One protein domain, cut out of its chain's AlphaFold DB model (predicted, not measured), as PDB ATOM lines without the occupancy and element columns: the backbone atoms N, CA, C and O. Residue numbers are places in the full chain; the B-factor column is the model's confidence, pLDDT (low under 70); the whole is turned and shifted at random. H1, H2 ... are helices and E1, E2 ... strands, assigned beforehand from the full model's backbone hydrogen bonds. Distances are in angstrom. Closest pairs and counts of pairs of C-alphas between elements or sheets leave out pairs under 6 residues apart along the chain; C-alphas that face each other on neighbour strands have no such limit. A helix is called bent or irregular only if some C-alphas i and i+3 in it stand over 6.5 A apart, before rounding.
ATOM      1  N   VAL A   3     -53.209 -40.360  91.181       95.81
ATOM      2  CA  VAL A   3     -53.799 -39.645  90.051       95.81
ATOM      3  C   VAL A   3     -53.073 -38.315  89.953       95.81
ATOM      4  O   VAL A   3     -53.411 -37.345  90.631       95.81
ATOM      5  N   GLY A   4     -52.015 -38.294  89.155       89.50
ATOM      6  CA  GLY A   4     -51.262 -37.077  88.934       89.50
ATOM      7  C   GLY A   4     -52.009 -36.127  88.006       89.50
ATOM      8  O   GLY A   4     -52.734 -36.540  87.099       89.50
ATOM      9  N   LEU A   5     -51.777 -34.842  88.249       90.56
ATOM     10  CA  LEU A   5     -52.097 -33.748  87.346       90.56
ATOM     11  C   LEU A   5     -50.776 -33.108  86.892       90.56
ATOM     12  O   LEU A   5     -49.738 -33.266  87.558       90.56
ATOM     13  N   PRO A   6     -50.760 -32.372  85.770       86.25
ATOM     14  CA  PRO A   6     -49.592 -31.598  85.395       86.25
ATOM     15  C   PRO A   6     -49.183 -30.691  86.540       86.25
ATOM     16  O   PRO A   6     -50.012 -30.073  87.194       86.25
ATOM     17  N   LYS A   7     -47.877 -30.556  86.757       85.38
ATOM     18  CA  LYS A   7     -47.333 -29.537  87.668       85.38
ATOM     19  C   LYS A   7     -47.783 -29.676  89.130       85.38
ATOM     20  O   LYS A   7     -47.546 -28.755  89.904       85.38
ATOM     21  N   THR A   8     -48.308 -30.825  89.549       86.56
ATOM     22  CA  THR A   8     -48.660 -31.090  90.957       86.56
ATOM     23  C   THR A   8     -47.663 -32.005  91.674       86.56
ATOM     24  O   THR A   8     -47.962 -32.577  92.714       86.56
ATOM     25  N   GLY A   9     -46.437 -32.116  91.147       86.44
ATOM     26  CA  GLY A   9     -45.343 -32.841  91.807       86.44
ATOM     27  C   GLY A   9     -45.235 -34.326  91.441       86.44
ATOM     28  O   GLY A   9     -44.376 -35.023  91.981       86.44
ATOM     29  N   SER A  10     -46.027 -34.795  90.471       89.94
ATOM     30  CA  SER A  10     -46.028 -36.179  89.972       89.94
ATOM     31  C   SER A  10     -44.630 -36.727  89.671       89.94
ATOM     32  O   SER A  10     -44.307 -37.834  90.094       89.94
ATOM     33  N   THR A  11     -43.760 -35.937  89.031       89.31
ATOM     34  CA  THR A  11     -42.380 -36.347  88.721       89.31
ATOM     35  C   THR A  11     -41.569 -36.678  89.979       89.31
ATOM     36  O   THR A  11     -40.825 -37.654  89.989       89.31
ATOM     37  N   ALA A  12     -41.711 -35.904  91.062       90.25
ATOM     38  CA  ALA A  12     -40.995 -36.165  92.311       90.25
ATOM     39  C   ALA A  12     -41.474 -37.469  92.964       90.25
ATOM     40  O   ALA A  12     -40.652 -38.299  93.353       90.25
ATOM     41  N   ILE A  13     -42.793 -37.690  92.998       93.44
ATOM     42  CA  ILE A  13     -43.401 -38.930  93.502       93.44
ATOM     43  C   ILE A  13     -42.935 -40.132  92.674       93.44
ATOM     44  O   ILE A  13     -42.482 -41.135  93.223       93.44
ATOM     45  N   GLN A  14     -42.992 -40.042  91.346       93.19
ATOM     46  CA  GLN A  14     -42.591 -41.141  90.466       93.19
ATOM     47  C   GLN A  14     -41.092 -41.449  90.565       93.19
ATOM     48  O   GLN A  14     -40.714 -42.620  90.604       93.19
ATOM     49  N   MET A  15     -40.228 -40.430  90.669       92.12
ATOM     50  CA  MET A  15     -38.798 -40.639  90.916       92.12
ATOM     51  C   MET A  15     -38.556 -41.305  92.270       92.12
ATOM     52  O   MET A  15     -37.778 -42.251  92.341       92.12
ATOM     53  N   PHE A  16     -39.246 -40.871  93.329       94.94
ATOM     54  CA  PHE A  16     -39.173 -41.515  94.639       94.94
ATOM     55  C   PHE A  16     -39.545 -43.004  94.562       94.94
ATOM     56  O   PHE A  16     -38.788 -43.849  95.043       94.94
ATOM     57  N   LEU A  17     -40.657 -43.345  93.902       95.38
ATOM     58  CA  LEU A  17     -41.085 -44.735  93.710       95.38
ATOM     59  C   LEU A  17     -40.073 -45.541  92.882       95.38
ATOM     60  O   LEU A  17     -39.735 -46.671  93.238       95.38
ATOM     61  N   ALA A  18     -39.547 -44.960  91.800       93.31
ATOM     62  CA  ALA A  18     -38.570 -45.611  90.934       93.31
ATOM     63  C   ALA A  18     -37.249 -45.893  91.667       93.31
ATOM     64  O   ALA A  18     -36.748 -47.018  91.614       93.31
ATOM     65  N   THR A  19     -36.720 -44.902  92.391       94.31
ATOM     66  CA  THR A  19     -35.490 -45.024  93.187       94.31
ATOM     67  C   THR A  19     -35.635 -46.078  94.282       94.31
ATOM     68  O   THR A  19     -34.717 -46.865  94.511       94.31
ATOM     69  N   ASN A  20     -36.802 -46.155  94.927       96.38
ATOM     70  CA  ASN A  20     -37.017 -47.030  96.079       96.38
ATOM     71  C   ASN A  20     -37.659 -48.379  95.747       96.38
ATOM     72  O   ASN A  20     -37.887 -49.171  96.659       96.38
ATOM     73  N   ARG A  21     -37.902 -48.706  94.471       94.44
ATOM     74  CA  ARG A  21     -38.646 -49.906  94.044       94.44
ATOM     75  C   ARG A  21     -38.202 -51.201  94.736       94.44
ATOM     76  O   ARG A  21     -39.034 -51.981  95.187       94.44
ATOM     77  N   ARG A  22     -36.889 -51.436  94.851       94.94
ATOM     78  CA  ARG A  22     -36.346 -52.637  95.522       94.94
ATOM     79  C   ARG A  22     -36.599 -52.630  97.032       94.94
ATOM     80  O   ARG A  22     -36.872 -53.681  97.602       94.94
ATOM     81  N   ALA A  23     -36.479 -51.469  97.675       96.50
ATOM     82  CA  ALA A  23     -36.737 -51.320  99.104       96.50
ATOM     83  C   ALA A  23     -38.231 -51.460  99.419       96.50
ATOM     84  O   ALA A  23     -38.578 -52.167 100.359       96.50
ATOM     85  N   LEU A  24     -39.097 -50.872  98.590       96.62
ATOM     86  CA  LEU A  24     -40.552 -50.997  98.679       96.62
ATOM     87  C   LEU A  24     -41.001 -52.450  98.490       96.62
ATOM     88  O   LEU A  24     -41.752 -52.959  99.317       96.62
ATOM     89  N   LYS A  25     -40.448 -53.167  97.498       95.56
ATOM     90  CA  LYS A  25     -40.766 -54.589  97.282       95.56
ATOM     91  C   LYS A  25     -40.443 -55.454  98.504       95.56
ATOM     92  O   LYS A  25     -41.241 -56.305  98.873       95.56
ATOM     93  N   ARG A  26     -39.314 -55.209  99.184       95.19
ATOM     94  CA  ARG A  26     -38.962 -55.911 100.440       95.19
ATOM     95  C   ARG A  26     -39.926 -55.625 101.597       95.19
ATOM     96  O   ARG A  26     -39.918 -56.366 102.570       95.19
ATOM     97  N   ARG A  27     -40.730 -54.565 101.498       95.69
ATOM     98  CA  ARG A  27     -41.778 -54.182 102.458       95.69
ATOM     99  C   ARG A  27     -43.180 -54.588 101.980       95.69
ATOM    100  O   ARG A  27     -44.159 -54.003 102.432       95.69
ATOM    101  N   GLY A  28     -43.277 -55.513 101.020       95.50
ATOM    102  CA  GLY A  28     -44.553 -55.976 100.468       95.50
ATOM    103  C   GLY A  28     -45.261 -54.953  99.571       95.50
ATOM    104  O   GLY A  28     -46.463 -55.069  99.351       95.50
ATOM    105  N   ILE A  29     -44.553 -53.933  99.065       95.94
ATOM    106  CA  ILE A  29     -45.128 -52.885  98.212       95.94
ATOM    107  C   ILE A  29     -44.564 -52.989  96.791       95.94
ATOM    108  O   ILE A  29     -43.394 -52.692  96.530       95.94
ATOM    109  N   ALA A  30     -45.420 -53.366  95.850       94.75
ATOM    110  CA  ALA A  30     -45.139 -53.368  94.427       94.75
ATOM    111  C   ALA A  30     -45.206 -51.952  93.839       94.75
ATOM    112  O   ALA A  30     -46.149 -51.197  94.071       94.75
ATOM    113  N   CYS A  31     -44.212 -51.606  93.023       92.25
ATOM    114  CA  CYS A  31     -44.210 -50.416  92.170       92.25
ATOM    115  C   CYS A  31     -43.645 -50.824  90.809       92.25
ATOM    116  O   CYS A  31     -42.423 -50.825  90.616       92.25
ATOM    117  N   ALA A  32     -44.511 -51.251  89.892       89.06
ATOM    118  CA  ALA A  32     -44.081 -51.688  88.571       89.06
ATOM    119  C   ALA A  32     -43.329 -50.559  87.834       89.06
ATOM    120  O   ALA A  32     -43.669 -49.384  87.994       89.06
ATOM    121  N   PRO A  33     -42.278 -50.866  87.054       88.81
ATOM    122  CA  PRO A  33     -41.831 -49.914  86.047       88.81
ATOM    123  C   PRO A  33     -42.975 -49.667  85.050       88.81
ATOM    124  O   PRO A  33     -43.697 -50.621  84.749       88.81
ATOM    125  N   PRO A  34     -43.150 -48.433  84.552       88.19
ATOM    126  CA  PRO A  34     -44.103 -48.192  83.482       88.19
ATOM    127  C   PRO A  34     -43.719 -48.952  82.212       88.19
ATOM    128  O   PRO A  34     -42.541 -49.245  81.990       88.19
ATOM    129  N   LEU A  35     -44.719 -49.269  81.391       84.62
ATOM    130  CA  LEU A  35     -44.523 -50.024  80.149       84.62
ATOM    131  C   LEU A  35     -44.080 -49.140  78.978       84.62
ATOM    132  O   LEU A  35     -43.329 -49.592  78.118       84.62
ATOM    133  N   ILE A  36     -44.568 -47.899  78.940       83.00
ATOM    134  CA  ILE A  36     -44.479 -47.028  77.759       83.00
ATOM    135  C   ILE A  36     -43.614 -45.800  78.044       83.00
ATOM    136  O   ILE A  36     -42.729 -45.465  77.261       83.00
ATOM    137  N   ASP A  37     -43.857 -45.131  79.170       83.38
ATOM    138  CA  ASP A  37     -43.129 -43.926  79.564       83.38
ATOM    139  C   ASP A  37     -42.015 -44.230  80.582       83.38
ATOM    140  O   ASP A  37     -41.914 -45.306  81.167       83.38
ATOM    141  N   ARG A  38     -41.122 -43.266  80.801       76.81
ATOM    142  CA  ARG A  38     -39.989 -43.400  81.712       76.81
ATOM    143  C   ARG A  38     -40.416 -43.504  83.177       76.81
ATOM    144  O   ARG A  38     -39.754 -44.201  83.950       76.81
ATOM    145  N   TYR A  39     -41.469 -42.785  83.572       77.94
ATOM    146  CA  TYR A  39     -41.865 -42.653  84.979       77.94
ATOM    147  C   TYR A  39     -43.379 -42.737  85.221       77.94
ATOM    148  O   TYR A  39     -43.779 -43.179  86.299       77.94
ATOM    149  N   SER A  40     -44.217 -42.359  84.252       89.19
ATOM    150  CA  SER A  40     -45.675 -42.386  84.376       89.19
ATOM    151  C   SER A  40     -46.263 -43.700  83.871       89.19
ATOM    152  O   SER A  40     -46.053 -44.070  82.723       89.19
ATOM    153  N   GLN A  41     -47.095 -44.362  84.678       92.50
ATOM    154  CA  GLN A  41     -47.846 -45.557  84.267       92.50
ATOM    155  C   GLN A  41     -49.089 -45.181  83.450       92.50
ATOM    156  O   GLN A  41     -50.233 -45.365  83.879       92.50
ATOM    157  N   LEU A  42     -48.861 -44.562  82.290       92.69
ATOM    158  CA  LEU A  42     -49.915 -44.074  81.395       92.69
ATOM    159  C   LEU A  42     -50.759 -45.207  80.798       92.69
ATOM    160  O   LEU A  42     -51.901 -44.974  80.412       92.69
ATOM    161  N   GLU A  43     -50.241 -46.437  80.801       94.19
ATOM    162  CA  GLU A  43     -50.933 -47.635  80.329       94.19
ATOM    163  C   GLU A  43     -52.281 -47.873  81.033       94.19
ATOM    164  O   GLU A  43     -53.215 -48.361  80.402       94.19
ATOM    165  N   TYR A  44     -52.448 -47.454  82.294       95.00
ATOM    166  CA  TYR A  44     -53.746 -47.527  82.981       95.00
ATOM    167  C   TYR A  44     -54.768 -46.527  82.425       95.00
ATOM    168  O   TYR A  44     -55.957 -46.830  82.382       95.00
ATOM    169  N   GLY A  45     -54.313 -45.352  81.977       95.56
ATOM    170  CA  GLY A  45     -55.166 -44.381  81.290       95.56
ATOM    171  C   GLY A  45     -55.593 -44.897  79.920       95.56
ATOM    172  O   GLY A  45     -56.778 -44.879  79.605       95.56
ATOM    173  N   LEU A  46     -54.649 -45.450  79.149       96.06
ATOM    174  CA  LEU A  46     -54.946 -46.083  77.859       96.06
ATOM    175  C   LEU A  46     -55.913 -47.260  78.003       96.06
ATOM    176  O   LEU A  46     -56.828 -47.396  77.199       96.06
ATOM    177  N   ALA A  47     -55.747 -48.094  79.031       96.00
ATOM    178  CA  ALA A  47     -56.631 -49.230  79.263       96.00
ATOM    179  C   ALA A  47     -58.049 -48.794  79.653       96.00
ATOM    180  O   ALA A  47     -59.013 -49.437  79.242       96.00
ATOM    181  N   ALA A  48     -58.185 -47.696  80.401       96.94
ATOM    182  CA  ALA A  48     -59.485 -47.094  80.680       96.94
ATOM    183  C   ALA A  48     -60.132 -46.535  79.399       96.94
ATOM    184  O   ALA A  48     -61.298 -46.821  79.138       96.94
ATOM    185  N   CYS A  49     -59.372 -45.819  78.559       97.25
ATOM    186  CA  CYS A  49     -59.848 -45.358  77.251       97.25
ATOM    187  C   CYS A  49     -60.296 -46.531  76.367       97.25
ATOM    188  O   CYS A  49     -61.420 -46.519  75.873       97.25
ATOM    189  N   LEU A  50     -59.469 -47.571  76.230       96.75
ATOM    190  CA  LEU A  50     -59.786 -48.771  75.455       96.75
ATOM    191  C   LEU A  50     -61.053 -49.471  75.964       96.75
ATOM    192  O   LEU A  50     -61.902 -49.837  75.159       96.75
ATOM    193  N   ARG A  51     -61.209 -49.629  77.287       96.44
ATOM    194  CA  ARG A  51     -62.415 -50.229  77.888       96.44
ATOM    195  C   ARG A  51     -63.673 -49.409  77.594       96.44
ATOM    196  O   ARG A  51     -64.728 -49.990  77.381       96.44
ATOM    197  N   ALA A  52     -63.561 -48.085  77.552       97.31
ATOM    198  CA  ALA A  52     -64.662 -47.199  77.183       97.31
ATOM    199  C   ALA A  52     -64.911 -47.121  75.659       97.31
ATOM    200  O   ALA A  52     -65.720 -46.301  75.230       97.31
ATOM    201  N   ASP A  53     -64.195 -47.907  74.843       96.94
ATOM    202  CA  ASP A  53     -64.153 -47.794  73.377       96.94
ATOM    203  C   ASP A  53     -63.824 -46.364  72.902       96.94
ATOM    204  O   ASP A  53     -64.379 -45.814  71.948       96.94
ATOM    205  N   ARG A  54     -62.901 -45.715  73.618       97.00
ATOM    206  CA  ARG A  54     -62.419 -44.361  73.341       97.00
ATOM    207  C   ARG A  54     -60.953 -44.382  72.966       97.00
ATOM    208  O   ARG A  54     -60.135 -45.123  73.509       97.00
ATOM    209  N   LEU A  55     -60.613 -43.498  72.045       95.00
ATOM    210  CA  LEU A  55     -59.239 -43.179  71.711       95.00
ATOM    211  C   LEU A  55     -58.739 -42.081  72.661       95.00
ATOM    212  O   LEU A  55     -59.468 -41.121  72.910       95.00
ATOM    213  N   VAL A  56     -57.516 -42.213  73.186       94.81
ATOM    214  CA  VAL A  56     -56.881 -41.155  73.990       94.81
ATOM    215  C   VAL A  56     -56.842 -39.831  73.219       94.81
ATOM    216  O   VAL A  56     -56.474 -39.795  72.048       94.81
ATOM    217  N   GLU A  57     -57.228 -38.730  73.861       92.19
ATOM    218  CA  GLU A  57     -57.395 -37.439  73.172       92.19
ATOM    219  C   GLU A  57     -56.080 -36.677  72.948       92.19
ATOM    220  O   GLU A  57     -56.039 -35.728  72.166       92.19
ATOM    221  N   ASP A  58     -54.988 -37.111  73.580       91.50
ATOM    222  CA  ASP A  58     -53.662 -36.514  73.411       91.50
ATOM    223  C   ASP A  58     -53.136 -36.746  71.987       91.50
ATOM    224  O   ASP A  58     -52.623 -37.811  71.639       91.50
ATOM    225  N   GLU A  59     -53.285 -35.732  71.137       89.69
ATOM    226  CA  GLU A  59     -52.893 -35.783  69.730       89.69
ATOM    227  C   GLU A  59     -51.400 -36.065  69.538       89.69
ATOM    228  O   GLU A  59     -51.026 -36.833  68.653       89.69
ATOM    229  N   MET A  60     -50.540 -35.491  70.384       87.00
ATOM    230  CA  MET A  60     -49.099 -35.704  70.291       87.00
ATOM    231  C   MET A  60     -48.760 -37.170  70.571       87.00
ATOM    232  O   MET A  60     -48.022 -37.786  69.800       87.00
ATOM    233  N   PHE A  61     -49.341 -37.738  71.630       91.06
ATOM    234  CA  PHE A  61     -49.185 -39.147  71.965       91.06
ATOM    235  C   PHE A  61     -49.727 -40.051  70.850       91.06
ATOM    236  O   PHE A  61     -49.039 -40.978  70.417       91.06
ATOM    237  N   ARG A  62     -50.922 -39.753  70.323       92.88
ATOM    238  CA  ARG A  62     -51.506 -40.506  69.203       92.88
ATOM    239  C   ARG A  62     -50.604 -40.516  67.980       92.88
ATOM    240  O   ARG A  62     -50.360 -41.584  67.429       92.88
ATOM    241  N   ASN A  63     -50.080 -39.361  67.583       90.75
ATOM    242  CA  ASN A  63     -49.203 -39.244  66.421       90.75
ATOM    243  C   ASN A  63     -47.886 -40.003  66.631       90.75
ATOM    244  O   ASN A  63     -47.416 -40.680  65.721       90.75
ATOM    245  N   GLN A  64     -47.313 -39.942  67.838       89.94
ATOM    246  CA  GLN A  64     -46.084 -40.663  68.179       89.94
ATOM    247  C   GLN A  64     -46.253 -42.190  68.123       89.94
ATOM    248  O   GLN A  64     -45.302 -42.897  67.790       89.94
ATOM    249  N   HIS A  65     -47.449 -42.690  68.434       91.06
ATOM    250  CA  HIS A  65     -47.759 -44.120  68.483       91.06
ATOM    251  C   HIS A  65     -48.655 -44.604  67.330       91.06
ATOM    252  O   HIS A  65     -49.112 -45.741  67.362       91.06
ATOM    253  N   ALA A  66     -48.888 -43.764  66.316       93.69
ATOM    254  CA  ALA A  66     -49.754 -44.045  65.166       93.69
ATOM    255  C   ALA A  66     -51.165 -44.557  65.544       93.69
ATOM    256  O   ALA A  66     -51.713 -45.439  64.888       93.69
ATOM    257  N   LEU A  67     -51.760 -43.997  66.602       94.19
ATOM    258  CA  LEU A  67     -53.071 -44.409  67.111       94.19
ATOM    259  C   LEU A  67     -54.194 -43.668  66.381       94.19
ATOM    260  O   LEU A  67     -54.347 -42.453  66.525       94.19
ATOM    261  N   THR A  68     -55.015 -44.403  65.634       94.88
ATOM    262  CA  THR A  68     -56.109 -43.842  64.822       94.88
ATOM    263  C   THR A  68     -57.492 -44.290  65.280       94.88
ATOM    264  O   THR A  68     -58.478 -43.593  65.039       94.88
ATOM    265  N   ARG A  69     -57.580 -45.435  65.965       95.38
ATOM    266  CA  ARG A  69     -58.820 -46.049  66.456       95.38
ATOM    267  C   ARG A  69     -58.621 -46.584  67.877       95.38
ATOM    268  O   ARG A  69     -57.493 -46.935  68.222       95.38
ATOM    269  N   PRO A  70     -59.687 -46.713  68.694       93.56
ATOM    270  CA  PRO A  70     -59.579 -47.206  70.069       93.56
ATOM    271  C   PRO A  70     -58.792 -48.517  70.197       93.56
ATOM    272  O   PRO A  70     -57.906 -48.610  71.047       93.56
ATOM    273  N   GLY A  71     -59.047 -49.482  69.306       93.56
ATOM    274  CA  GLY A  71     -58.386 -50.792  69.293       93.56
ATOM    275  C   GLY A  71     -56.873 -50.759  69.057       93.56
ATOM    276  O   GLY A  71     -56.187 -51.679  69.491       93.56
ATOM    277  N   ASP A  72     -56.326 -49.691  68.468       93.06
ATOM    278  CA  ASP A  72     -54.876 -49.556  68.257       93.06
ATOM    279  C   ASP A  72     -54.120 -49.434  69.607       93.06
ATOM    280  O   ASP A  72     -52.920 -49.678  69.691       93.06
ATOM    281  N   GLN A  73     -54.824 -49.103  70.700       93.69
ATOM    282  CA  GLN A  73     -54.268 -49.043  72.060       93.69
ATOM    283  C   GLN A  73     -54.084 -50.432  72.700       93.69
ATOM    284  O   GLN A  73     -53.408 -50.530  73.724       93.69
ATOM    285  N   ALA A  74     -54.681 -51.492  72.137       93.50
ATOM    286  CA  ALA A  74     -54.697 -52.829  72.738       93.50
ATOM    287  C   ALA A  74     -53.287 -53.396  72.936       93.50
ATOM    288  O   ALA A  74     -52.967 -53.881  74.023       93.50
ATOM    289  N   ASP A  75     -52.418 -53.257  71.934       90.12
ATOM    290  CA  ASP A  75     -51.045 -53.763  72.003       90.12
ATOM    291  C   ASP A  75     -50.240 -53.058  73.102       90.12
ATOM    292  O   ASP A  75     -49.506 -53.712  73.847       90.12
ATOM    293  N   LEU A  76     -50.453 -51.747  73.276       90.81
ATOM    294  CA  LEU A  76     -49.780 -50.924  74.287       90.81
ATOM    295  C   LEU A  76     -50.147 -51.319  75.724       90.81
ATOM    296  O   LEU A  76     -49.349 -51.118  76.640       90.81
ATOM    297  N   VAL A  77     -51.343 -51.876  75.931       92.88
ATOM    298  CA  VAL A  77     -51.851 -52.234  77.265       92.88
ATOM    299  C   VAL A  77     -51.930 -53.740  77.506       92.88
ATOM    300  O   VAL A  77     -52.221 -54.163  78.622       92.88
ATOM    301  N   SER A  78     -51.623 -54.559  76.497       89.00
ATOM    302  CA  SER A  78     -51.679 -56.027  76.555       89.00
ATOM    303  C   SER A  78     -50.812 -56.626  77.671       89.00
ATOM    304  O   SER A  78     -51.178 -57.630  78.280       89.00
ATOM    305  N   ALA A  79     -49.691 -55.977  77.991       86.25
ATOM    306  CA  ALA A  79     -48.756 -56.403  79.030       86.25
ATOM    307  C   ALA A  79     -49.101 -55.873  80.437       86.25
ATOM    308  O   ALA A  79     -48.302 -56.038  81.364       86.25
ATOM    309  N   LEU A  80     -50.261 -55.227  80.623       86.25
ATOM    310  CA  LEU A  80     -50.679 -54.728  81.933       86.25
ATOM    311  C   LEU A  80     -50.808 -55.880  82.941       86.25
ATOM    312  O   LEU A  80     -51.721 -56.702  82.811       86.25
ATOM    313  N   PRO A  81     -49.980 -55.919  83.998       74.94
ATOM    314  CA  PRO A  81     -49.929 -57.055  84.911       74.94
ATOM    315  C   PRO A  81     -51.262 -57.239  85.640       74.94
ATOM    316  O   PRO A  81     -51.794 -56.293  86.217       74.94
ATOM    317  N   THR A  82     -51.793 -58.462  85.653       70.94
ATOM    318  CA  THR A  82     -53.067 -58.818  86.312       70.94
ATOM    319  C   THR A  82     -53.005 -58.776  87.843       70.94
ATOM    320  O   THR A  82     -54.021 -58.945  88.505       70.94
ATOM    321  N   GLY A  83     -51.824 -58.523  88.405       70.94
ATOM    322  CA  GLY A  83     -51.554 -58.382  89.831       70.94
ATOM    323  C   GLY A  83     -50.106 -58.758  90.141       70.94
ATOM    324  O   GLY A  83     -49.361 -59.189  89.254       70.94
ATOM    325  N   ARG A  84     -49.695 -58.590  91.402       79.75
ATOM    326  CA  ARG A  84     -48.372 -59.002  91.900       79.75
ATOM    327  C   ARG A  84     -48.517 -59.798  93.195       79.75
ATOM    328  O   ARG A  84     -48.476 -59.196  94.266       79.75
ATOM    329  N   PRO A  85     -48.723 -61.126  93.110       75.31
ATOM    330  CA  PRO A  85     -49.061 -61.951  94.270       75.31
ATOM    331  C   PRO A  85     -47.954 -61.987  95.332       75.31
ATOM    332  O   PRO A  85     -48.207 -62.379  96.464       75.31
ATOM    333  N   GLU A  86     -46.730 -61.574  94.998       85.19
ATOM    334  CA  GLU A  86     -45.618 -61.492  95.943       85.19
ATOM    335  C   GLU A  86     -45.617 -60.227  96.822       85.19
ATOM    336  O   GLU A  86     -44.675 -60.014  97.587       85.19
ATOM    337  N   CYS A  87     -46.597 -59.336  96.666       90.00
ATOM    338  CA  CYS A  87     -46.712 -58.084  97.412       90.00
ATOM    339  C   CYS A  87     -48.140 -57.900  97.931       90.00
ATOM    340  O   CYS A  87     -49.105 -58.149  97.214       90.00
ATOM    341  N   ASP A  88     -48.269 -57.376  99.147       90.69
ATOM    342  CA  ASP A  88     -49.569 -57.108  99.774       90.69
ATOM    343  C   ASP A  88     -50.262 -55.881  99.168       90.69
ATOM    344  O   ASP A  88     -51.480 -55.722  99.257       90.69
ATOM    345  N   ARG A  89     -49.477 -54.953  98.607       92.81
ATOM    346  CA  ARG A  89     -49.960 -53.672  98.078       92.81
ATOM    347  C   ARG A  89     -49.266 -53.316  96.776       92.81
ATOM    348  O   ARG A  89     -48.074 -53.560  96.617       92.81
ATOM    349  N   GLU A  90     -49.984 -52.632  95.893       94.69
ATOM    350  CA  GLU A  90     -49.422 -52.039  94.682       94.69
ATOM    351  C   GLU A  90     -49.666 -50.528  94.643       94.69
ATOM    352  O   GLU A  90     -50.755 -50.028  94.941       94.69
ATOM    353  N   ILE A  91     -48.624 -49.787  94.274       95.56
ATOM    354  CA  ILE A  91     -48.694 -48.357  94.013       95.56
ATOM    355  C   ILE A  91     -48.586 -48.146  92.510       95.56
ATOM    356  O   ILE A  91     -47.538 -48.374  91.909       95.56
ATOM    357  N   ILE A  92     -49.687 -47.658  91.943       95.25
ATOM    358  CA  ILE A  92     -49.766 -47.175  90.567       95.25
ATOM    359  C   ILE A  92     -49.651 -45.652  90.590       95.25
ATOM    360  O   ILE A  92     -50.339 -45.022  91.394       95.25
ATOM    361  N   SER A  93     -48.827 -45.057  89.727       95.31
ATOM    362  CA  SER A  93     -48.691 -43.600  89.607       95.31
ATOM    363  C   SER A  93     -48.663 -43.152  88.151       95.31
ATOM    364  O   SER A  93     -47.807 -43.585  87.380       95.31
ATOM    365  N   SER A  94     -49.553 -42.230  87.785       93.56
ATOM    366  CA  SER A  94     -49.606 -41.676  86.431       93.56
ATOM    367  C   SER A  94     -49.969 -40.200  86.445       93.56
ATOM    368  O   SER A  94     -50.956 -39.824  87.068       93.56
ATOM    369  N   GLU A  95     -49.190 -39.368  85.752       89.38
ATOM    370  CA  GLU A  95     -49.454 -37.922  85.641       89.38
ATOM    371  C   GLU A  95     -50.471 -37.554  84.556       89.38
ATOM    372  O   GLU A  95     -50.952 -36.426  84.514       89.38
ATOM    373  N   HIS A  96     -50.795 -38.511  83.688       90.38
ATOM    374  CA  HIS A  96     -51.657 -38.304  82.528       90.38
ATOM    375  C   HIS A  96     -53.128 -38.570  82.857       90.38
ATOM    376  O   HIS A  96     -54.023 -37.956  82.287       90.38
ATOM    377  N   ILE A  97     -53.384 -39.465  83.813       93.31
ATOM    378  CA  ILE A  97     -54.727 -39.974  84.110       93.31
ATOM    379  C   ILE A  97     -55.682 -38.877  84.576       93.31
ATOM    380  O   ILE A  97     -56.843 -38.893  84.177       93.31
ATOM    381  N   GLY A  98     -55.197 -37.906  85.354       91.50
ATOM    382  CA  GLY A  98     -56.029 -36.797  85.811       91.50
ATOM    383  C   GLY A  98     -56.554 -35.903  84.678       91.50
ATOM    384  O   GLY A  98     -57.601 -35.289  84.848       91.50
ATOM    385  N   ILE A  99     -55.872 -35.863  83.524       91.00
ATOM    386  CA  ILE A  99     -56.297 -35.097  82.338       91.00
ATOM    387  C   ILE A  99     -57.022 -35.989  81.332       91.00
ATOM    388  O   ILE A  99     -58.048 -35.608  80.781       91.00
ATOM    389  N   TRP A 100     -56.470 -37.169  81.050       94.31
ATOM    390  CA  TRP A 100     -57.004 -38.044  80.011       94.31
ATOM    391  C   TRP A 100     -58.400 -38.548  80.374       94.31
ATOM    392  O   TRP A 100     -59.256 -38.621  79.503       94.31
ATOM    393  N   LEU A 101     -58.662 -38.829  81.656       95.75
ATOM    394  CA  LEU A 101     -59.953 -39.337  82.126       95.75
ATOM    395  C   LEU A 101     -60.844 -38.201  82.657       95.75
ATOM    396  O   LEU A 101     -61.253 -38.173  83.821       95.75
ATOM    397  N   HIS A 102     -61.122 -37.229  81.793       93.12
ATOM    398  CA  HIS A 102     -61.887 -36.028  82.136       93.12
ATOM    399  C   HIS A 102     -63.412 -36.232  82.075       93.12
ATOM    400  O   HIS A 102     -64.143 -35.434  82.661       93.12
ATOM    401  N   THR A 103     -63.914 -37.327  81.491       96.25
ATOM    402  CA  THR A 103     -65.352 -37.660  81.505       96.25
ATOM    403  C   THR A 103     -65.708 -38.714  82.566       96.25
ATOM    404  O   THR A 103     -64.843 -39.510  82.955       96.25
ATOM    405  N   PRO A 104     -66.967 -38.754  83.054       97.56
ATOM    406  CA  PRO A 104     -67.425 -39.790  83.981       97.56
ATOM    407  C   PRO A 104     -67.243 -41.212  83.439       97.56
ATOM    408  O   PRO A 104     -66.807 -42.089  84.177       97.56
ATOM    409  N   GLU A 105     -67.493 -41.435  82.147       97.94
ATOM    410  CA  GLU A 105     -67.389 -42.752  81.506       97.94
ATOM    411  C   GLU A 105     -65.946 -43.271  81.531       97.94
ATOM    412  O   GLU A 105     -65.695 -44.425  81.875       97.94
ATOM    413  N   LEU A 106     -64.975 -42.401  81.234       97.81
ATOM    414  CA  LEU A 106     -63.553 -42.741  81.278       97.81
ATOM    415  C   LEU A 106     -63.080 -43.051  82.703       97.81
ATOM    416  O   LEU A 106     -62.289 -43.974  82.915       97.81
ATOM    417  N   ARG A 107     -63.571 -42.304  83.699       98.06
ATOM    418  CA  ARG A 107     -63.262 -42.570  85.109       98.06
ATOM    419  C   ARG A 107     -63.913 -43.859  85.610       98.06
ATOM    420  O   ARG A 107     -63.267 -44.593  86.352       98.06
ATOM    421  N   ALA A 108     -65.142 -44.152  85.188       98.19
ATOM    422  CA  ALA A 108     -65.822 -45.408  85.493       98.19
ATOM    423  C   ALA A 108     -65.065 -46.608  84.903       98.19
ATOM    424  O   ALA A 108     -64.792 -47.566  85.621       98.19
ATOM    425  N   ALA A 109     -64.604 -46.509  83.653       98.00
ATOM    426  CA  ALA A 109     -63.804 -47.553  83.016       98.00
ATOM    427  C   ALA A 109     -62.476 -47.827  83.750       98.00
ATOM    428  O   ALA A 109     -62.041 -48.979  83.846       98.00
ATOM    429  N   LEU A 110     -61.827 -46.792  84.301       97.44
ATOM    430  CA  LEU A 110     -60.673 -46.984  85.188       97.44
ATOM    431  C   LEU A 110     -61.075 -47.692  86.486       97.44
ATOM    432  O   LEU A 110     -60.358 -48.579  86.943       97.44
ATOM    433  N   ASP A 111     -62.198 -47.309  87.086       97.38
ATOM    434  CA  ASP A 111     -62.661 -47.896  88.342       97.38
ATOM    435  C   ASP A 111     -62.969 -49.387  88.212       97.38
ATOM    436  O   ASP A 111     -62.561 -50.181  89.060       97.38
ATOM    437  N   GLU A 112     -63.636 -49.773  87.125       96.88
ATOM    438  CA  GLU A 112     -63.915 -51.164  86.771       96.88
ATOM    439  C   GLU A 112     -62.613 -51.943  86.557       96.88
ATOM    440  O   GLU A 112     -62.412 -52.991  87.173       96.88
ATOM    441  N   LEU A 113     -61.674 -51.382  85.779       95.19
ATOM    442  CA  LEU A 113     -60.349 -51.974  85.554       95.19
ATOM    443  C   LEU A 113     -59.611 -52.266  86.867       95.19
ATOM    444  O   LEU A 113     -58.931 -53.288  86.978       95.19
ATOM    445  N   LEU A 114     -59.681 -51.354  87.840       94.81
ATOM    446  CA  LEU A 114     -59.028 -51.530  89.136       94.81
ATOM    447  C   LEU A 114     -59.802 -52.488  90.043       94.81
ATOM    448  O   LEU A 114     -59.170 -53.266  90.752       94.81
ATOM    449  N   SER A 115     -61.133 -52.475  89.998       94.62
ATOM    450  CA  SER A 115     -61.987 -53.357  90.808       94.62
ATOM    451  C   SER A 115     -61.832 -54.830  90.432       94.62
ATOM    452  O   SER A 115     -61.878 -55.694  91.301       94.62
ATOM    453  N   GLU A 116     -61.571 -55.127  89.158       92.69
ATOM    454  CA  GLU A 116     -61.232 -56.481  88.696       92.69
ATOM    455  C   GLU A 116     -59.879 -56.985  89.229       92.69
ATOM    456  O   GLU A 116     -59.639 -58.190  89.276       92.69
ATOM    457  N   ARG A 117     -58.971 -56.072  89.602       90.38
ATOM    458  CA  ARG A 117     -57.578 -56.384  89.969       90.38
ATOM    459  C   ARG A 117     -57.311 -56.287  91.465       90.38
ATOM    460  O   ARG A 117     -56.424 -56.967  91.977       90.38
ATOM    461  N   PHE A 118     -58.042 -55.428  92.166       92.31
ATOM    462  CA  PHE A 118     -57.783 -55.087  93.556       92.31
ATOM    463  C   PHE A 118     -59.073 -55.144  94.367       92.31
ATOM    464  O   PHE A 118     -60.022 -54.416  94.098       92.31
ATOM    465  N   ALA A 119     -59.062 -55.944  95.434       91.50
ATOM    466  CA  ALA A 119     -60.184 -56.017  96.369       91.50
ATOM    467  C   ALA A 119     -60.424 -54.683  97.099       91.50
ATOM    468  O   ALA A 119     -61.559 -54.318  97.389       91.50
ATOM    469  N   VAL A 120     -59.345 -53.953  97.408       93.94
ATOM    470  CA  VAL A 120     -59.398 -52.653  98.083       93.94
ATOM    471  C   VAL A 120     -58.383 -51.718  97.447       93.94
ATOM    472  O   VAL A 120     -57.194 -52.029  97.364       93.94
ATOM    473  N   PHE A 121     -58.833 -50.534  97.042       95.44
ATOM    474  CA  PHE A 121     -57.967 -49.506  96.484       95.44
ATOM    475  C   PHE A 121     -58.497 -48.103  96.783       95.44
ATOM    476  O   PHE A 121     -59.659 -47.893  97.131       95.44
ATOM    477  N   ARG A 122     -57.595 -47.128  96.667       96.81
ATOM    478  CA  ARG A 122     -57.858 -45.701  96.876       96.81
ATOM    479  C   ARG A 122     -57.117 -44.860  95.850       96.81
ATOM    480  O   ARG A 122     -56.069 -45.283  95.344       96.81
ATOM    481  N   TYR A 123     -57.626 -43.667  95.603       97.94
ATOM    482  CA  TYR A 123     -57.036 -42.659  94.737       97.94
ATOM    483  C   TYR A 123     -56.383 -41.566  95.581       97.94
ATOM    484  O   TYR A 123     -56.922 -41.169  96.609       97.94
ATOM    485  N   ILE A 124     -55.216 -41.093  95.162       97.62
ATOM    486  CA  ILE A 124     -54.490 -39.991  95.798       97.62
ATOM    487  C   ILE A 124     -54.222 -38.958  94.713       97.62
ATOM    488  O   ILE A 124     -53.552 -39.278  93.734       97.62
ATOM    489  N   MET A 125     -54.733 -37.747  94.879       96.75
ATOM    490  CA  MET A 125     -54.563 -36.644  93.946       96.75
ATOM    491  C   MET A 125     -53.844 -35.496  94.642       96.75
ATOM    492  O   MET A 125     -54.281 -35.013  95.686       96.75
ATOM    493  N   PHE A 126     -52.752 -35.041  94.039       95.62
ATOM    494  CA  PHE A 126     -52.127 -33.784  94.422       95.62
ATOM    495  C   PHE A 126     -52.622 -32.674  93.512       95.62
ATOM    496  O   PHE A 126     -52.636 -32.829  92.289       95.62
ATOM    497  N   VAL A 127     -52.991 -31.553  94.119       94.31
ATOM    498  CA  VAL A 127     -53.495 -30.358  93.441       94.31
ATOM    499  C   VAL A 127     -52.634 -29.154  93.775       94.31
ATOM    500  O   VAL A 127     -51.901 -29.142  94.757       94.31
ATOM    501  N   ARG A 128     -52.697 -28.122  92.942       91.06
ATOM    502  CA  ARG A 128     -51.997 -26.858  93.166       91.06
ATOM    503  C   ARG A 128     -53.021 -25.724  93.088       91.06
ATOM    504  O   ARG A 128     -53.878 -25.799  92.208       91.06
ATOM    505  N   PRO A 129     -52.944 -24.681  93.940       91.56
ATOM    506  CA  PRO A 129     -53.824 -23.522  93.816       91.56
ATOM    507  C   PRO A 129     -53.824 -22.971  92.388       91.56
ATOM    508  O   PRO A 129     -52.765 -22.881  91.761       91.56
ATOM    509  N   GLN A 130     -54.995 -22.579  91.876       93.50
ATOM    510  CA  GLN A 130     -55.179 -22.248  90.456       93.50
ATOM    511  C   GLN A 130     -54.144 -21.231  89.945       93.50
ATOM    512  O   GLN A 130     -53.526 -21.430  88.902       93.50
ATOM    513  N   ASP A 161     -59.585 -26.297  85.181       93.75
ATOM    514  CA  ASP A 161     -60.167 -25.823  86.437       93.75
ATOM    515  C   ASP A 161     -59.879 -26.855  87.533       93.75
ATOM    516  O   ASP A 161     -60.462 -27.944  87.555       93.75
ATOM    517  N   ILE A 162     -58.952 -26.534  88.437       95.00
ATOM    518  CA  ILE A 162     -58.527 -27.461  89.489       95.00
ATOM    519  C   ILE A 162     -59.666 -27.747  90.470       95.00
ATOM    520  O   ILE A 162     -59.815 -28.888  90.908       95.00
ATOM    521  N   HIS A 163     -60.483 -26.747  90.805       96.06
ATOM    522  CA  HIS A 163     -61.595 -26.927  91.733       96.06
ATOM    523  C   HIS A 163     -62.642 -27.869  91.139       96.06
ATOM    524  O   HIS A 163     -63.010 -28.860  91.774       96.06
ATOM    525  N   GLN A 164     -63.065 -27.614  89.897       96.25
ATOM    526  CA  GLN A 164     -64.025 -28.480  89.216       96.25
ATOM    527  C   GLN A 164     -63.465 -29.893  89.015       96.25
ATOM    528  O   GLN A 164     -64.165 -30.866  89.275       96.25
ATOM    529  N   THR A 165     -62.179 -30.021  88.671       95.81
ATOM    530  CA  THR A 165     -61.511 -31.327  88.556       95.81
ATOM    531  C   THR A 165     -61.618 -32.125  89.857       95.81
ATOM    532  O   THR A 165     -61.947 -33.310  89.829       95.81
ATOM    533  N   ILE A 166     -61.391 -31.498  91.018       96.88
ATOM    534  CA  ILE A 166     -61.540 -32.187  92.308       96.88
ATOM    535  C   ILE A 166     -62.985 -32.656  92.505       96.88
ATOM    536  O   ILE A 166     -63.195 -33.795  92.925       96.88
ATOM    537  N   LEU A 167     -63.973 -31.808  92.203       97.50
ATOM    538  CA  LEU A 167     -65.386 -32.165  92.334       97.50
ATOM    539  C   LEU A 167     -65.769 -33.333  91.424       97.50
ATOM    540  O   LEU A 167     -66.415 -34.266  91.891       97.50
ATOM    541  N   ASP A 168     -65.318 -33.330  90.173       97.00
ATOM    542  CA  ASP A 168     -65.611 -34.378  89.194       97.00
ATOM    543  C   ASP A 168     -65.034 -35.735  89.615       97.00
ATOM    544  O   ASP A 168     -65.693 -36.777  89.515       97.00
ATOM    545  N   TRP A 169     -63.803 -35.732  90.129       97.44
ATOM    546  CA  TRP A 169     -63.163 -36.934  90.659       97.44
ATOM    547  C   TRP A 169     -63.819 -37.388  91.971       97.44
ATOM    548  O   TRP A 169     -64.030 -38.584  92.178       97.44
ATOM    549  N   ARG A 170     -64.189 -36.457  92.855       97.31
ATOM    550  CA  ARG A 170     -64.862 -36.774  94.121       97.31
ATOM    551  C   ARG A 170     -66.284 -37.291  93.897       97.31
ATOM    552  O   ARG A 170     -66.693 -38.197  94.614       97.31
ATOM    553  N   ALA A 171     -67.002 -36.785  92.899       97.50
ATOM    554  CA  ALA A 171     -68.316 -37.287  92.509       97.50
ATOM    555  C   ALA A 171     -68.252 -38.757  92.061       97.50
ATOM    556  O   ALA A 171     -69.126 -39.540  92.420       97.50
ATOM    557  N   GLN A 172     -67.191 -39.150  91.344       97.12
ATOM    558  CA  GLN A 172     -67.010 -40.535  90.903       97.12
ATOM    559  C   GLN A 172     -66.544 -41.470  92.031       97.12
ATOM    560  O   GLN A 172     -67.031 -42.592  92.160       97.12
ATOM    561  N   PHE A 173     -65.555 -41.048  92.823       97.00
ATOM    562  CA  PHE A 173     -64.826 -41.957  93.718       97.00
ATOM    563  C   PHE A 173     -65.165 -41.782  95.202       97.00
ATOM    564  O   PHE A 173     -64.806 -42.633  96.023       97.00
ATOM    565  N   GLY A 174     -65.857 -40.700  95.559       96.19
ATOM    566  CA  GLY A 174     -66.285 -40.389  96.917       96.19
ATOM    567  C   GLY A 174     -65.142 -40.493  97.924       96.19
ATOM    568  O   GLY A 174     -64.043 -39.975  97.715       96.19
ATOM    569  N   ALA A 175     -65.385 -41.233  99.007       95.56
ATOM    570  CA  ALA A 175     -64.431 -41.428 100.094       95.56
ATOM    571  C   ALA A 175     -63.173 -42.231  99.710       95.56
ATOM    572  O   ALA A 175     -62.259 -42.326 100.530       95.56
ATOM    573  N   ARG A 176     -63.090 -42.815  98.504       96.94
ATOM    574  CA  ARG A 176     -61.862 -43.473  98.022       96.94
ATOM    575  C   ARG A 176     -60.846 -42.481  97.469       96.94
ATOM    576  O   ARG A 176     -59.686 -42.859  97.321       96.94
ATOM    577  N   LEU A 177     -61.245 -41.246  97.171       97.94
ATOM    578  CA  LEU A 177     -60.328 -40.183  96.774       97.94
ATOM    579  C   LEU A 177     -59.749 -39.487  98.011       97.94
ATOM    580  O   LEU A 177     -60.468 -39.169  98.959       97.94
ATOM    581  N   ARG A 178     -58.438 -39.263  97.993       97.44
ATOM    582  CA  ARG A 178     -57.715 -38.370  98.900       97.44
ATOM    583  C   ARG A 178     -57.088 -37.250  98.090       97.44
ATOM    584  O   ARG A 178     -56.428 -37.531  97.090       97.44
ATOM    585  N   VAL A 179     -57.279 -36.013  98.521       96.81
ATOM    586  CA  VAL A 179     -56.809 -34.806  97.841       96.81
ATOM    587  C   VAL A 179     -55.900 -34.023  98.780       96.81
ATOM    588  O   VAL A 179     -56.314 -33.676  99.880       96.81
ATOM    589  N   ALA A 180     -54.680 -33.706  98.350       94.56
ATOM    590  CA  ALA A 180     -53.792 -32.788  99.070       94.56
ATOM    591  C   ALA A 180     -53.279 -31.674  98.170       94.56
ATOM    592  O   ALA A 180     -53.048 -31.869  96.975       94.56
ATOM    593  N   ALA A 181     -53.017 -30.519  98.776       90.88
ATOM    594  CA  ALA A 181     -52.234 -29.484  98.131       90.88
ATOM    595  C   ALA A 181     -50.776 -29.937  97.988       90.88
ATOM    596  O   ALA A 181     -50.185 -30.533  98.889       90.88
ATOM    597  N   MET A 182     -50.186 -29.632  96.839       87.69
ATOM    598  CA  MET A 182     -48.752 -29.705  96.645       87.69
ATOM    599  C   MET A 182     -48.103 -28.602  97.496       87.69
ATOM    600  O   MET A 182     -48.480 -27.442  97.324       87.69
ATOM    601  N   PRO A 183     -47.120 -28.922  98.357       78.81
ATOM    602  CA  PRO A 183     -46.435 -27.909  99.149       78.81
ATOM    603  C   PRO A 183     -45.770 -26.854  98.262       78.81
ATOM    604  O   PRO A 183     -45.105 -27.178  97.267       78.81
ATOM    605  N   GLY A 184     -45.942 -25.588  98.630       67.94
ATOM    606  CA  GLY A 184     -45.274 -24.452  98.027       67.94
ATOM    607  C   GLY A 184     -43.781 -24.439  98.347       67.94
ATOM    608  O   GLY A 184     -43.289 -24.989  99.336       67.94
ATOM    609  N   ALA A 185     -43.004 -23.803  97.472       56.69
ATOM    610  CA  ALA A 185     -41.564 -23.715  97.651       56.69
ATOM    611  C   ALA A 185     -41.211 -22.715  98.766       56.69
ATOM    612  O   ALA A 185     -41.095 -21.520  98.490       56.69
ATOM    613  N   GLY A 186     -40.957 -23.223  99.973       54.88
ATOM    614  CA  GLY A 186     -40.662 -22.429 101.173       54.88
ATOM    615  C   GLY A 186     -41.703 -22.577 102.283       54.88
ATOM    616  O   GLY A 186     -41.544 -21.956 103.331       54.88
ATOM    617  N   ASP A 187     -42.733 -23.397 102.069       63.97
ATOM    618  CA  ASP A 187     -43.740 -23.681 103.083       63.97
ATOM    619  C   ASP A 187     -43.124 -24.475 104.240       63.97
ATOM    620  O   ASP A 187     -42.342 -25.403 104.036       63.97
ATOM    621  N   SER A 188     -43.516 -24.139 105.469       59.41
ATOM    622  CA  SER A 188     -43.152 -24.886 106.680       59.41
ATOM    623  C   SER A 188     -43.969 -26.175 106.865       59.41
ATOM    624  O   SER A 188     -43.878 -26.812 107.913       59.41
ATOM    625  N   GLY A 189     -44.818 -26.515 105.890       60.06
ATOM    626  CA  GLY A 189     -45.655 -27.709 105.896       60.06
ATOM    627  C   GLY A 189     -44.882 -28.999 105.588       60.06
ATOM    628  O   GLY A 189     -43.700 -28.959 105.240       60.06
ATOM    629  N   PRO A 190     -45.544 -30.162 105.717       68.38
ATOM    630  CA  PRO A 190     -44.943 -31.451 105.397       68.38
ATOM    631  C   PRO A 190     -44.558 -31.533 103.916       68.38
ATOM    632  O   PRO A 190     -45.298 -31.088 103.039       68.38
ATOM    633  N   ASP A 191     -43.395 -32.128 103.638       86.62
ATOM    634  CA  ASP A 191     -42.883 -32.308 102.276       86.62
ATOM    635  C   ASP A 191     -43.847 -33.143 101.415       86.62
ATOM    636  O   ASP A 191     -44.617 -33.973 101.911       86.62
ATOM    637  N   LEU A 192     -43.774 -32.961 100.093       90.06
ATOM    638  CA  LEU A 192     -44.615 -33.672  99.130       90.06
ATOM    639  C   LEU A 192     -44.485 -35.191  99.291       90.06
ATOM    640  O   LEU A 192     -45.482 -35.911  99.252       90.06
ATOM    641  N   ILE A 193     -43.253 -35.678  99.476       92.56
ATOM    642  CA  ILE A 193     -42.989 -37.111  99.627       92.56
ATOM    643  C   ILE A 193     -43.539 -37.627 100.954       92.56
ATOM    644  O   ILE A 193     -44.079 -38.731 100.978       92.56
ATOM    645  N   ASP A 194     -43.467 -36.839 102.026       92.44
ATOM    646  CA  ASP A 194     -44.013 -37.223 103.331       92.44
ATOM    647  C   ASP A 194     -45.538 -37.303 103.292       92.44
ATOM    648  O   ASP A 194     -46.115 -38.308 103.703       92.44
ATOM    649  N   THR A 195     -46.187 -36.304 102.692       93.12
ATOM    650  CA  THR A 195     -47.639 -36.301 102.469       93.12
ATOM    651  C   THR A 195     -48.074 -37.493 101.615       93.12
ATOM    652  O   THR A 195     -49.029 -38.200 101.947       93.12
ATOM    653  N   PHE A 196     -47.349 -37.767 100.526       95.50
ATOM    654  CA  PHE A 196     -47.619 -38.928  99.684       95.50
ATOM    655  C   PHE A 196     -47.453 -40.236 100.461       95.50
ATOM    656  O   PHE A 196     -48.319 -41.103 100.371       95.50
ATOM    657  N   CYS A 197     -46.376 -40.377 101.236       95.81
ATOM    658  CA  CYS A 197     -46.123 -41.562 102.047       95.81
ATOM    659  C   CYS A 197     -47.226 -41.779 103.088       95.81
ATOM    660  O   CYS A 197     -47.721 -42.901 103.195       95.81
ATOM    661  N   ALA A 198     -47.684 -40.722 103.764       95.06
ATOM    662  CA  ALA A 198     -48.788 -40.786 104.717       95.06
ATOM    663  C   ALA A 198     -50.072 -41.320 104.056       95.06
ATOM    664  O   ALA A 198     -50.618 -42.339 104.481       95.06
ATOM    665  N   PHE A 199     -50.503 -40.735 102.933       95.06
ATOM    666  CA  PHE A 199     -51.689 -41.225 102.220       95.06
ATOM    667  C   PHE A 199     -51.506 -42.597 101.573       95.06
ATOM    668  O   PHE A 199     -52.465 -43.370 101.476       95.06
ATOM    669  N   ALA A 200     -50.302 -42.941 101.125       95.38
ATOM    670  CA  ALA A 200     -49.982 -44.246 100.555       95.38
ATOM    671  C   ALA A 200     -49.758 -45.329 101.632       95.38
ATOM    672  O   ALA A 200     -49.778 -46.522 101.315       95.38
ATOM    673  N   GLY A 201     -49.653 -44.950 102.911       94.88
ATOM    674  CA  GLY A 201     -49.334 -45.862 104.010       94.88
ATOM    675  C   GLY A 201     -47.937 -46.470 103.860       94.88
ATOM    676  O   GLY A 201     -47.760 -47.673 104.077       94.88
ATOM    677  N   ILE A 202     -46.983 -45.663 103.396       95.75
ATOM    678  CA  ILE A 202     -45.573 -46.008 103.223       95.75
ATOM    679  C   ILE A 202     -44.806 -45.400 104.393       95.75
ATOM    680  O   ILE A 202     -44.920 -44.208 104.646       95.75
ATOM    681  N   ASP A 203     -43.991 -46.203 105.072       94.81
ATOM    682  CA  ASP A 203     -43.004 -45.685 106.018       94.81
ATOM    683  C   ASP A 203     -41.793 -45.130 105.237       94.81
ATOM    684  O   ASP A 203     -41.126 -45.908 104.540       94.81
ATOM    685  N   PRO A 204     -41.493 -43.817 105.302       94.31
ATOM    686  CA  PRO A 204     -40.381 -43.224 104.568       94.31
ATOM    687  C   PRO A 204     -39.004 -43.533 105.180       94.31
ATOM    688  O   PRO A 204     -37.987 -43.263 104.535       94.31
ATOM    689  N   VAL A 205     -38.925 -44.101 106.391       94.56
ATOM    690  CA  VAL A 205     -37.647 -44.357 107.075       94.56
ATOM    691  C   VAL A 205     -36.755 -45.268 106.227       94.56
ATOM    692  O   VAL A 205     -37.167 -46.335 105.765       94.56
ATOM    693  N   GLY A 206     -35.511 -44.840 105.998       93.88
ATOM    694  CA  GLY A 206     -34.521 -45.578 105.206       93.88
ATOM    695  C   GLY A 206     -34.775 -45.594 103.692       93.88
ATOM    696  O   GLY A 206     -34.088 -46.327 102.981       93.88
ATOM    697  N   LEU A 207     -35.745 -44.820 103.192       96.06
ATOM    698  CA  LEU A 207     -35.955 -44.614 101.758       96.06
ATOM    699  C   LEU A 207     -35.161 -43.401 101.263       96.06
ATOM    700  O   LEU A 207     -35.004 -42.395 101.955       96.06
ATOM    701  N   GLN A 208     -34.651 -43.495 100.039       94.56
ATOM    702  CA  GLN A 208     -33.876 -42.431  99.417       94.56
ATOM    703  C   GLN A 208     -34.811 -41.374  98.826       94.56
ATOM    704  O   GLN A 208     -35.650 -41.681  97.976       94.56
ATOM    705  N   ARG A 209     -34.638 -40.111  99.222       90.12
ATOM    706  CA  ARG A 209     -35.373 -39.003  98.606       90.12
ATOM    707  C   ARG A 209     -34.756 -38.629  97.255       90.12
ATOM    708  O   ARG A 209     -33.528 -38.605  97.137       90.12
ATOM    709  N   PRO A 210     -35.575 -38.341  96.230       83.44
ATOM    710  CA  PRO A 210     -35.061 -37.803  94.983       83.44
ATOM    711  C   PRO A 210     -34.510 -36.394  95.220       83.44
ATOM    712  O   PRO A 210     -35.077 -35.612  95.982       83.44
ATOM    713  N   THR A 211     -33.414 -36.053  94.548       74.50
ATOM    714  CA  THR A 211     -32.891 -34.686  94.580       74.50
ATOM    715  C   THR A 211     -33.911 -33.746  93.932       74.50
ATOM    716  O   THR A 211     -34.334 -34.016  92.802       74.50
ATOM    717  N   PRO A 212     -34.311 -32.642  94.589       64.50
ATOM    718  CA  PRO A 212     -35.232 -31.687  93.992       64.50
ATOM    719  C   PRO A 212     -34.660 -31.119  92.690       64.50
ATOM    720  O   PRO A 212     -33.632 -30.442  92.689       64.50
ATOM    721  N   ALA A 213     -35.353 -31.336  91.575       58.91
ATOM    722  CA  ALA A 213     -35.084 -30.635  90.324       58.91
ATOM    723  C   ALA A 213     -35.796 -29.269  90.358       58.91
ATOM    724  O   ALA A 213     -36.771 -29.033  89.646       58.91
ATOM    725  N   HIS A 279     -63.474 -20.283  92.827       94.44
ATOM    726  CA  HIS A 279     -63.582 -21.229  93.930       94.44
ATOM    727  C   HIS A 279     -62.210 -21.664  94.455       94.44
ATOM    728  O   HIS A 279     -61.332 -22.089  93.704       94.44
ATOM    729  N   ALA A 280     -62.032 -21.570  95.774       91.44
ATOM    730  CA  ALA A 280     -60.826 -22.019  96.458       91.44
ATOM    731  C   ALA A 280     -60.818 -23.544  96.628       91.44
ATOM    732  O   ALA A 280     -61.857 -24.158  96.854       91.44
ATOM    733  N   ILE A 281     -59.629 -24.147  96.578       94.31
ATOM    734  CA  ILE A 281     -59.460 -25.598  96.740       94.31
ATOM    735  C   ILE A 281     -59.339 -26.035  98.203       94.31
ATOM    736  O   ILE A 281     -59.563 -27.207  98.485       94.31
ATOM    737  N   ASP A 282     -59.016 -25.125  99.128       93.75
ATOM    738  CA  ASP A 282     -58.740 -25.446 100.539       93.75
ATOM    739  C   ASP A 282     -59.866 -26.236 101.230       93.75
ATOM    740  O   ASP A 282     -59.562 -27.223 101.900       93.75
ATOM    741  N   PRO A 283     -61.165 -25.915 101.028       95.50
ATOM    742  CA  PRO A 283     -62.261 -26.690 101.615       95.50
ATOM    743  C   PRO A 283     -62.376 -28.116 101.060       95.50
ATOM    744  O   PRO A 283     -63.114 -28.937 101.602       95.50
ATOM    745  N   LEU A 284     -61.699 -28.406  99.946       95.94
ATOM    746  CA  LEU A 284     -61.707 -29.707  99.294       95.94
ATOM    747  C   LEU A 284     -60.491 -30.564  99.661       95.94
ATOM    748  O   LEU A 284     -60.429 -31.704  99.212       95.94
ATOM    749  N   LEU A 285     -59.540 -30.064 100.450       95.19
ATOM    750  CA  LEU A 285     -58.359 -30.831 100.839       95.19
ATOM    751  C   LEU A 285     -58.677 -31.786 101.994       95.19
ATOM    752  O   LEU A 285     -59.377 -31.431 102.941       95.19
TER     753      LEU A 285
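What this domain is: This is residues 3 to 130, 161 to 213 and 279 to 285 of the 289 residues of an uncharacterized protein of Pseudoruegeria haliotis (UniProt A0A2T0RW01). A small ribbon of two parallel strands, E1 and E2, lies between H7 over one face and H8 over the other, and H1 packs on H8 with residues 12 to 16. A second group of helices, H2 between H4 and H6, joins this part where H6 meets H7; H3 lies at the far end of that group, and long stretches without named elements run between the parts. The printed part has 188 residues, with eight named helices and two strands in the order H1 H2 H3 H4 H5 H6 E1 H7 E2 H8. It is mostly helix, though named elements hold 89 residues, under half. It is compact and rounded, with a radius of gyration of the C-alphas of 16.3 A and spans of 48 by 43 by 33 A.

Where its parts are: H1, residues 10 to 25, begins at C-alpha 10 (-46.028, -36.179, 89.972), is 20.5 A long and has a kink of 55 degrees near residue 19. H2 is residues 43 to 51, 12.0 A, H3 residues 59 to 64, H4 residues 70 to 77 and H5 residues 97 to 100. H6, residues 104 to 115, is 16.1 A long. E1 is residues 123 to 127, 12.9 A. H7, residues 162 to 176, is 18.4 A long, and E2, residues 177 to 181, 13.5 A. H8, residues 192 to 200, ends at C-alpha 200 (-49.982, -44.246, 100.555). H1, H4 and H7 are irregular: C-alphas 19 and 22 are 8.0 A apart, 72 and 75 6.8 A, only just irregular, and 172 and 175 9.6 A.

How they stand to each other: H2 is the hub. It touches H4, closest C-alphas Glu 43 and Val 77 at 5.6 A, opposite ways at a shallow tilt of 34 degrees, only just short of steep. It touches H6, closest C-alphas Ala 48 and Leu 110 at 4.7 A. It only just touches H5, with 3 pairs of C-alphas within 8 A, the closest Gly 45 and Ile 97 at 5.3 A. H6 touches H7 with residues 104 to 108 alone, closest C-alphas Pro 104 and Gln 172 at 7.0 A. E1 and E2 are parallel at 23 degrees, with N 125 and O 178 2.8 A apart, within hydrogen-bond range. The closest C-alphas of E1 and H8 are Ile 124 and Phe 199, 7.1 A. H1 touches H8, closest C-alphas Ile 13 and Ile 193 at 6.4 A, the same way at a steep tilt of 56 degrees. H3 is apart from the other named elements. Every O i to N i+4 pair is within hydrogen-bond range in H2, H3, H6 and H8, against 10 of 12 in H1, 9 of 11 in H7 and 1 of 4 in H4, which has 4 of 5 O i to N i+3 pairs; H5 is too short for an i+4 pair.

The domain as a whole: The C-alphas farthest apart, Arg 69 and Ser 188, are 48.1 A apart. Residues 131 to 160 are not printed, a gap of 7.3 A between C-alphas 130 and 161, nor are 214 to 278, a gap of 30.2 A between C-alphas 213 and 279. The links H1 to H2 and H4 to H5 are long; between them, residues 29 to 30 pair in parallel with 89 to 90. Mean pLDDT of the printed part is 91.1, under 70 at residues 184 to 190 and 212 to 213.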